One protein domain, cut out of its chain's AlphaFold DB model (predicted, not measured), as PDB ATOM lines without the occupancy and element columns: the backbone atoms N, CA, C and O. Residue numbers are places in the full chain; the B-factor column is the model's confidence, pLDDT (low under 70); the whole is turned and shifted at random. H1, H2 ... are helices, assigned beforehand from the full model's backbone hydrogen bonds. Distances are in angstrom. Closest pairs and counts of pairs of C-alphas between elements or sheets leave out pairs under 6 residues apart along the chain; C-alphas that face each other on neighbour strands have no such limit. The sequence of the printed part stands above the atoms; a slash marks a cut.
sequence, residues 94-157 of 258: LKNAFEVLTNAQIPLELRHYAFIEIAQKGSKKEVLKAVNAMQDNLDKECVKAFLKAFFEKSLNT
ATOM      1  N   LEU A  94     213.702 202.662 114.001       88.38
ATOM      2  CA  LEU A  94     213.985 202.690 112.570       88.38
ATOM      3  C   LEU A  94     213.116 201.707 111.764       88.38
ATOM      4  O   LEU A  94     212.892 201.927 110.574       88.38
ATOM      5  N   LYS A  95     212.562 200.656 112.384       88.69
ATOM      6  CA  LYS A  95     211.581 199.773 111.724       88.69
ATOM      7  C   LYS A  95     210.360 200.547 111.231       88.69
ATOM      8  O   LYS A  95     209.862 200.265 110.141       88.69
ATOM      9  N   ASN A  96     209.941 201.565 111.980       90.75
ATOM     10  CA  ASN A  96     208.831 202.438 111.611       90.75
ATOM     11  C   ASN A  96     209.152 203.250 110.349       90.75
ATOM     12  O   ASN A  96     208.266 203.525 109.544       90.75
ATOM     13  N   ALA A  97     210.427 203.587 110.125       93.69
ATOM     14  CA  ALA A  97     210.857 204.275 108.912       93.69
ATOM     15  C   ALA A  97     210.544 203.455 107.650       93.69
ATOM     16  O   ALA A  97     210.104 204.018 106.652       93.69
ATOM     17  N   PHE A  98     210.702 202.127 107.686       92.75
ATOM     18  CA  PHE A  98     210.385 201.268 106.539       92.75
ATOM     19  C   PHE A  98     208.886 201.163 106.258       92.75
ATOM     20  O   PHE A  98     208.485 201.147 105.089       92.75
ATOM     21  N   GLU A  99     208.062 201.103 107.305       91.38
ATOM     22  CA  GLU A  99     206.605 201.153 107.162       91.38
ATOM     23  C   GLU A  99     206.184 202.464 106.489       91.38
ATOM     24  O   GLU A  99     205.416 202.458 105.527       91.38
ATOM     25  N   VAL A 100     206.766 203.582 106.931       93.38
ATOM     26  CA  VAL A 100     206.491 204.897 106.350       93.38
ATOM     27  C   VAL A 100     206.953 204.983 104.897       93.38
ATOM     28  O   VAL A 100     206.205 205.425 104.028       93.38
ATOM     29  N   LEU A 101     208.178 204.540 104.629       94.75
ATOM     30  CA  LEU A 101     208.815 204.622 103.320       94.75
ATOM     31  C   LEU A 101     208.041 203.858 102.236       94.75
ATOM     32  O   LEU A 101     207.948 204.324 101.104       94.75
ATOM     33  N   THR A 102     207.470 202.703 102.578       91.38
ATOM     34  CA  THR A 102     206.767 201.832 101.618       91.38
ATOM     35  C   THR A 102     205.282 202.160 101.456       91.38
ATOM     36  O   THR A 102     204.660 201.736 100.481       91.38
ATOM     37  N   ASN A 103     204.697 202.947 102.362       91.44
ATOM     38  CA  ASN A 103     203.289 203.311 102.292       91.44
ATOM     39  C   ASN A 103     203.057 204.480 101.319       91.44
ATOM     40  O   ASN A 103     203.293 205.644 101.640       91.44
ATOM     41  N   ALA A 104     202.535 204.174 100.127       89.50
ATOM     42  CA  ALA A 104     202.256 205.158  99.078       89.50
ATOM     43  C   ALA A 104     201.176 206.196  99.431       89.50
ATOM     44  O   ALA A 104     201.082 207.211  98.750       89.50
ATOM     45  N   GLN A 105     200.373 205.961 100.475       89.38
ATOM     46  CA  GLN A 105     199.381 206.933 100.941       89.38
ATOM     47  C   GLN A 105     200.025 208.073 101.738       89.38
ATOM     48  O   GLN A 105     199.466 209.164 101.806       89.38
ATOM     49  N   ILE A 106     201.201 207.843 102.331       91.19
ATOM     50  CA  ILE A 106     201.903 208.871 103.098       91.19
ATOM     51  C   ILE A 106     202.502 209.910 102.133       91.19
ATOM     52  O   ILE A 106     203.125 209.518 101.141       91.19
ATOM     53  N   PRO A 107     202.376 211.221 102.432       93.00
ATOM     54  CA  PRO A 107     202.976 212.284 101.634       93.00
ATOM     55  C   PRO A 107     204.453 212.039 101.325       93.00
ATOM     56  O   PRO A 107     205.229 211.661 102.207       93.00
ATOM     57  N   LEU A 108     204.844 212.303 100.076       94.81
ATOM     58  CA  LEU A 108     206.184 212.012  99.567       94.81
ATOM     59  C   LEU A 108     207.295 212.608 100.448       94.81
ATOM     60  O   LEU A 108     208.234 211.892 100.784       94.81
ATOM     61  N   GLU A 109     207.137 213.851 100.903       94.62
ATOM     62  CA  GLU A 109     208.092 214.544 101.781       94.62
ATOM     63  C   GLU A 109     208.366 213.789 103.094       94.62
ATOM     64  O   GLU A 109     209.485 213.765 103.607       94.62
ATOM     65  N   LEU A 110     207.352 213.124 103.655       94.75
ATOM     66  CA  LEU A 110     207.509 212.334 104.877       94.75
ATOM     67  C   LEU A 110     208.167 210.980 104.599       94.75
ATOM     68  O   LEU A 110     208.897 210.465 105.449       94.75
ATOM     69  N   ARG A 111     207.971 210.421 103.401       96.56
ATOM     70  CA  ARG A 111     208.716 209.236 102.952       96.56
ATOM     71  C   ARG A 111     210.183 209.571 102.678       96.56
ATOM     72  O   ARG A 111     211.044 208.760 103.006       96.56
ATOM     73  N   HIS A 112     210.483 210.759 102.144       97.50
ATOM     74  CA  HIS A 112     211.855 211.275 102.031       97.50
ATOM     75  C   HIS A 112     212.512 211.404 103.399       97.50
ATOM     76  O   HIS A 112     213.629 210.932 103.590       97.50
ATOM     77  N   TYR A 113     211.798 211.956 104.385       96.44
ATOM     78  CA  TYR A 113     212.295 212.011 105.759       96.44
ATOM     79  C   TYR A 113     212.635 210.612 106.302       96.44
ATOM     80  O   TYR A 113     213.729 210.399 106.823       96.44
ATOM     81  N   ALA A 114     211.743 209.632 106.118       97.00
ATOM     82  CA  ALA A 114     212.002 208.248 106.515       97.00
ATOM     83  C   ALA A 114     213.220 207.642 105.795       97.00
ATOM     84  O   ALA A 114     214.041 206.976 106.427       97.00
ATOM     85  N   PHE A 115     213.371 207.905 104.492       97.94
ATOM     86  CA  PHE A 115     214.538 207.485 103.717       97.94
ATOM     87  C   PHE A 115     215.836 208.050 104.306       97.94
ATOM     88  O   PHE A 115     216.791 207.302 104.515       97.94
ATOM     89  N   ILE A 116     215.868 209.351 104.603       97.50
ATOM     90  CA  ILE A 116     217.049 210.031 105.150       97.50
ATOM     91  C   ILE A 116     217.422 209.451 106.521       97.50
ATOM     92  O   ILE A 116     218.600 209.182 106.767       97.50
ATOM     93  N   GLU A 117     216.444 209.185 107.389       97.44
ATOM     94  CA  GLU A 117     216.682 208.539 108.687       97.44
ATOM     95  C   GLU A 117     217.287 207.133 108.521       97.44
ATOM     96  O   GLU A 117     218.255 206.793 109.208       97.44
ATOM     97  N   ILE A 118     216.799 206.337 107.558       97.31
ATOM     98  CA  ILE A 118     217.378 205.021 107.228       97.31
ATOM     99  C   ILE A 118     218.802 205.167 106.690       97.31
ATOM    100  O   ILE A 118     219.695 204.447 107.138       97.31
ATOM    101  N   ALA A 119     219.043 206.102 105.768       97.00
ATOM    102  CA  ALA A 119     220.369 206.349 105.208       97.00
ATOM    103  C   ALA A 119     221.386 206.669 106.315       97.00
ATOM    104  O   ALA A 119     222.472 206.086 106.353       97.00
ATOM    105  N   GLN A 120     221.006 207.519 107.271       95.31
ATOM    106  CA  GLN A 120     221.872 207.937 108.371       95.31
ATOM    107  C   GLN A 120     222.090 206.818 109.400       95.31
ATOM    108  O   GLN A 120     223.232 206.467 109.692       95.31
ATOM    109  N   LYS A 121     221.021 206.195 109.906       95.19
ATOM    110  CA  LYS A 121     221.089 205.315 111.090       95.19
ATOM    111  C   LYS A 121     221.099 203.818 110.773       95.19
ATOM    112  O   LYS A 121     221.558 203.030 111.592       95.19
ATOM    113  N   GLY A 122     220.610 203.418 109.602       95.38
ATOM    114  CA  GLY A 122     220.433 202.012 109.235       95.38
ATOM    115  C   GLY A 122     221.727 201.275 108.892       95.38
ATOM    116  O   GLY A 122     222.763 201.865 108.586       95.38
ATOM    117  N   SER A 123     221.663 199.950 108.893       95.31
ATOM    118  CA  SER A 123     222.718 199.064 108.400       95.31
ATOM    119  C   SER A 123     222.864 199.123 106.872       95.31
ATOM    120  O   SER A 123     221.972 199.578 106.158       95.31
ATOM    121  N   LYS A 124     223.966 198.576 106.329       95.69
ATOM    122  CA  LYS A 124     224.203 198.522 104.871       95.69
ATOM    123  C   LYS A 124     223.023 197.917 104.098       95.69
ATOM    124  O   LYS A 124     222.607 198.453 103.076       95.69
ATOM    125  N   LYS A 125     222.468 196.809 104.603       95.25
ATOM    126  CA  LYS A 125     221.335 196.106 103.977       95.25
ATOM    127  C   LYS A 125     220.072 196.965 103.968       95.25
ATOM    128  O   LYS A 125     219.332 196.948 102.990       95.25
ATOM    129  N   GLU A 126     219.836 197.716 105.039       96.00
ATOM    130  CA  GLU A 126     218.674 198.593 105.163       96.00
ATOM    131  C   GLU A 126     218.764 199.785 104.209       96.00
ATOM    132  O   GLU A 126     217.795 200.060 103.505       96.00
ATOM    133  N   VAL A 127     219.931 200.427 104.104       97.06
ATOM    134  CA  VAL A 127     220.135 201.540 103.163       97.06
ATOM    135  C   VAL A 127     219.900 201.089 101.718       97.06
ATOM    136  O   VAL A 127     219.136 201.721 100.994       97.06
ATOM    137  N   LEU A 128     220.479 199.955 101.311       95.25
ATOM    138  CA  LEU A 128     220.283 199.413  99.961       95.25
ATOM    139  C   LEU A 128     218.817 199.044  99.690       95.25
ATOM    140  O   LEU A 128     218.293 199.316  98.610       95.25
ATOM    141  N   LYS A 129     218.125 198.470 100.682       95.56
ATOM    142  CA  LYS A 129     216.692 198.173 100.578       95.56
ATOM    143  C   LYS A 129     215.863 199.449 100.397       95.56
ATOM    144  O   LYS A 129     214.941 199.451  99.588       95.56
ATOM    145  N   ALA A 130     216.185 200.515 101.130       96.19
ATOM    146  CA  ALA A 130     215.483 201.791 101.035       96.19
ATOM    147  C   ALA A 130     215.675 202.456  99.663       96.19
ATOM    148  O   ALA A 130     214.698 202.934  99.091       96.19
ATOM    149  N   VAL A 131     216.893 202.428  99.106       95.38
ATOM    150  CA  VAL A 131     217.176 202.950  97.753       95.38
ATOM    151  C   VAL A 131     216.349 202.222  96.707       95.38
ATOM    152  O   VAL A 131     215.653 202.871  95.936       95.38
ATOM    153  N   ASN A 132     216.340 200.888  96.735       93.44
ATOM    154  CA  ASN A 132     215.558 200.099  95.782       93.44
ATOM    155  C   ASN A 132     214.048 200.364  95.907       93.44
ATOM    156  O   ASN A 132     213.342 200.411  94.905       93.44
ATOM    157  N   ALA A 133     213.542 200.559  97.128       94.19
ATOM    158  CA  ALA A 133     212.123 200.819  97.365       94.19
ATOM    159  C   ALA A 133     211.673 202.233  96.944       94.19
ATOM    160  O   ALA A 133     210.503 202.425  96.626       94.19
ATOM    161  N   MET A 134     212.578 203.217  96.943       93.62
ATOM    162  CA  MET A 134     212.269 204.622  96.641       93.62
ATOM    163  C   MET A 134     212.876 205.128  95.331       93.62
ATOM    164  O   MET A 134     212.703 206.305  95.038       93.62
ATOM    165  N   GLN A 135     213.535 204.283  94.534       87.19
ATOM    166  CA  GLN A 135     214.360 204.675  93.378       87.19
ATOM    167  C   GLN A 135     213.709 205.688  92.415       87.19
ATOM    168  O   GLN A 135     214.400 206.524  91.836       87.19
ATOM    169  N   ASP A 136     212.387 205.631  92.228       90.44
ATOM    170  CA  ASP A 136     211.625 206.502  91.315       90.44
ATOM    171  C   ASP A 136     211.130 207.797  91.948       90.44
ATOM    172  O   ASP A 136     210.624 208.677  91.264       90.44
ATOM    173  N   ASN A 137     211.311 207.923  93.255       94.06
ATOM    174  CA  ASN A 137     210.791 209.001  94.071       94.06
ATOM    175  C   ASN A 137     211.881 209.649  94.930       94.06
ATOM    176  O   ASN A 137     211.535 210.334  95.884       94.06
ATOM    177  N   LEU A 138     213.171 209.415  94.670       95.94
ATOM    178  CA  LEU A 138     214.252 210.098  95.389       95.94
ATOM    179  C   LEU A 138     214.384 211.542  94.896       95.94
ATOM    180  O   LEU A 138     214.262 211.811  93.705       95.94
ATOM    181  N   ASP A 139     214.663 212.454  95.821       96.44
ATOM    182  CA  ASP A 139     215.070 213.824  95.523       96.44
ATOM    183  C   ASP A 139     216.576 214.022  95.783       96.44
ATOM    184  O   ASP A 139     217.291 213.099  96.199       96.44
ATOM    185  N   LYS A 140     217.076 215.240  95.538       96.50
ATOM    186  CA  LYS A 140     218.492 215.574  95.751       96.50
ATOM    187  C   LYS A 140     218.938 215.336  97.194       96.50
ATOM    188  O   LYS A 140     220.044 214.844  97.404       96.50
ATOM    189  N   GLU A 141     218.115 215.663  98.189       97.19
ATOM    190  CA  GLU A 141     218.485 215.504  99.600       97.19
ATOM    191  C   GLU A 141     218.561 214.029 100.010       97.19
ATOM    192  O   GLU A 141     219.488 213.628 100.720       97.19
ATOM    193  N   CYS A 142     217.670 213.187  99.481       97.94
ATOM    194  CA  CYS A 142     217.764 211.743  99.635       97.94
ATOM    195  C   CYS A 142     219.055 211.198  99.012       97.94
ATOM    196  O   CYS A 142     219.788 210.463  99.675       97.94
ATOM    197  N   VAL A 143     219.392 211.582  97.776       97.38
ATOM    198  CA  VAL A 143     220.634 211.120  97.126       97.38
ATOM    199  C   VAL A 143     221.875 211.594  97.888       97.38
ATOM    200  O   VAL A 143     222.791 210.801  98.101       97.38
ATOM    201  N   LYS A 144     221.892 212.825  98.419       96.62
ATOM    202  CA  LYS A 144     222.976 213.305  99.301       96.62
ATOM    203  C   LYS A 144     223.123 212.445 100.558       96.62
ATOM    204  O   LYS A 144     224.243 212.079 100.920       96.62
ATOM    205  N   ALA A 145     222.015 212.114 101.223       97.31
ATOM    206  CA  ALA A 145     222.028 211.253 102.405       97.31
ATOM    207  C   ALA A 145     222.503 209.830 102.066       97.31
ATOM    208  O   ALA A 145     223.297 209.251 102.809       97.31
ATOM    209  N   PHE A 146     222.069 209.296 100.922       97.75
ATOM    210  CA  PHE A 146     222.529 208.011 100.411       97.75
ATOM    211  C   PHE A 146     224.028 208.010 100.122       97.75
ATOM    212  O   PHE A 146     224.713 207.106 100.580       97.75
ATOM    213  N   LEU A 147     224.558 209.021  99.428       96.94
ATOM    214  CA  LEU A 147     225.981 209.100  99.081       96.94
ATOM    215  C   LEU A 147     226.867 209.197 100.319       96.94
ATOM    216  O   LEU A 147     227.893 208.526 100.409       96.94
ATOM    217  N   LYS A 148     226.436 209.963 101.324       95.88
ATOM    218  CA  LYS A 148     227.114 209.984 102.620       95.88
ATOM    219  C   LYS A 148     227.173 208.579 103.234       95.88
ATOM    220  O   LYS A 148     228.248 208.125 103.613       95.88
ATOM    221  N   ALA A 149     226.043 207.869 103.265       96.44
ATOM    222  CA  ALA A 149     225.987 206.496 103.760       96.44
ATOM    223  C   ALA A 149     226.803 205.517 102.896       96.44
ATOM    224  O   ALA A 149     227.404 204.591 103.437       96.44
ATOM    225  N   PHE A 150     226.841 205.724 101.578       95.50
ATOM    226  CA  PHE A 150     227.618 204.946 100.616       95.50
ATOM    227  C   PHE A 150     229.102 204.958 100.972       95.50
ATOM    228  O   PHE A 150     229.696 203.885 101.098       95.50
ATOM    229  N   PHE A 151     229.659 206.141 101.234       94.12
ATOM    230  CA  PHE A 151     231.055 206.278 101.630       94.12
ATOM    231  C   PHE A 151     231.302 205.810 103.070       94.12
ATOM    232  O   PHE A 151     232.123 204.923 103.291       94.12
ATOM    233  N   GLU A 152     230.550 206.335 104.047       93.94
ATOM    234  CA  GLU A 152     230.753 206.051 105.480       93.94
ATOM    235  C   GLU A 152     230.626 204.567 105.817       93.94
ATOM    236  O   GLU A 152     231.320 204.049 106.692       93.94
ATOM    237  N   LYS A 153     229.711 203.875 105.134       93.44
ATOM    238  CA  LYS A 153     229.416 202.466 105.386       93.44
ATOM    239  C   LYS A 153     230.050 201.564 104.339       93.44
ATOM    240  O   LYS A 153     229.793 200.366 104.398       93.44
ATOM    241  N   SER A 154     230.829 202.082 103.389       91.25
ATOM    242  CA  SER A 154     231.408 201.324 102.267       91.25
ATOM    243  C   SER A 154     230.372 200.376 101.645       91.25
ATOM    244  O   SER A 154     230.462 199.145 101.775       91.25
ATOM    245  N   LEU A 155     229.288 200.950 101.119       92.25
ATOM    246  CA  LEU A 155     228.224 200.174 100.483       92.25
ATOM    247  C   LEU A 155     228.738 199.609  99.157       92.25
ATOM    248  O   LEU A 155     229.367 200.313  98.379       92.25
ATOM    249  N   ASN A 156     228.432 198.344  98.873       88.12
ATOM    250  CA  ASN A 156     228.833 197.704  97.621       88.12
ATOM    251  C   ASN A 156     227.839 198.053  96.500       88.12
ATOM    252  O   ASN A 156     227.010 197.230  96.117       88.12
ATOM    253  N   THR A 157     227.844 199.317  96.073       88.56
ATOM    254  CA  THR A 157     227.026 199.823  94.959       88.56
ATOM    255  C   THR A 157     227.941 200.290  93.841       88.56
ATOM    256  O   THR A 157     228.936 200.957  94.101       88.56
TER     257      THR A 157
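Overview. This is residues 94 to 157 of the 258 residues of an uncharacterized protein of Helicobacter pylori Hp P-25 (UniProt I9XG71). Helices H2, H3 and H4 make a small up-and-down bundle, each running against the one before it in the chain, with their centres in a triangle. The shorter H1 packs on H2 and H3, on the side away from H4, and after H4 the last residues, 153 to 157, fold back from its end. The printed part has 64 residues with four named helices in the order H1, H2, H3, H4 and no named strand, and its class is all helix. It is compact, with a radius of gyration of the C-alphas of 10.5 A and spans of 33 by 23 by 15 A.

Arrangement. H1, residues 94 to 102, touches H2, residues 108 to 121; the closest C-alphas, of Leu 101 and Arg 111, are 4.6 A apart. This hairpin has a tilt of 36 degrees, only just steep, opposite ways. H2 and H3, residues 124 to 134, form a hairpin at a shallow tilt of 13 degrees; residues 115 to 119 of H2 touch H3, closest at C-alphas 119 and 127, 5.2 A. H1 also touches H3, closest at C-alphas 102 and 133, 6.9 A. H4, residues 140 to 152, touches H2 the same way at a shallow tilt of 12 degrees, closest at C-alphas 119 and 146, 5.5 A. The hairpin H3 and H4 only just touches, with 3 pairs of C-alphas within 8 A, the closest Val 127 and Phe 146 at 7.4 A. H1 and H4 are apart. Every O i to N i+4 pair is within hydrogen-bond range in H2, H3 and H4; in H1, 4 of 5 are.

Along the chain. H1 begins at C-alpha 94 (213.985, 202.690, 112.570) and is 13.1 A long. H2 measures 20.0 A, H3 15.7 A and H4 18.3 A, ending at C-alpha 152 (230.753, 206.051, 105.480).

Size, cuts and confidence. The C-alphas farthest apart, of Gln 105 and Ser 154, are 32.5 A apart. The printed part has no cut, and its three links are tight. Mean pLDDT of the printed part is 94.4; no printed residue is under 70.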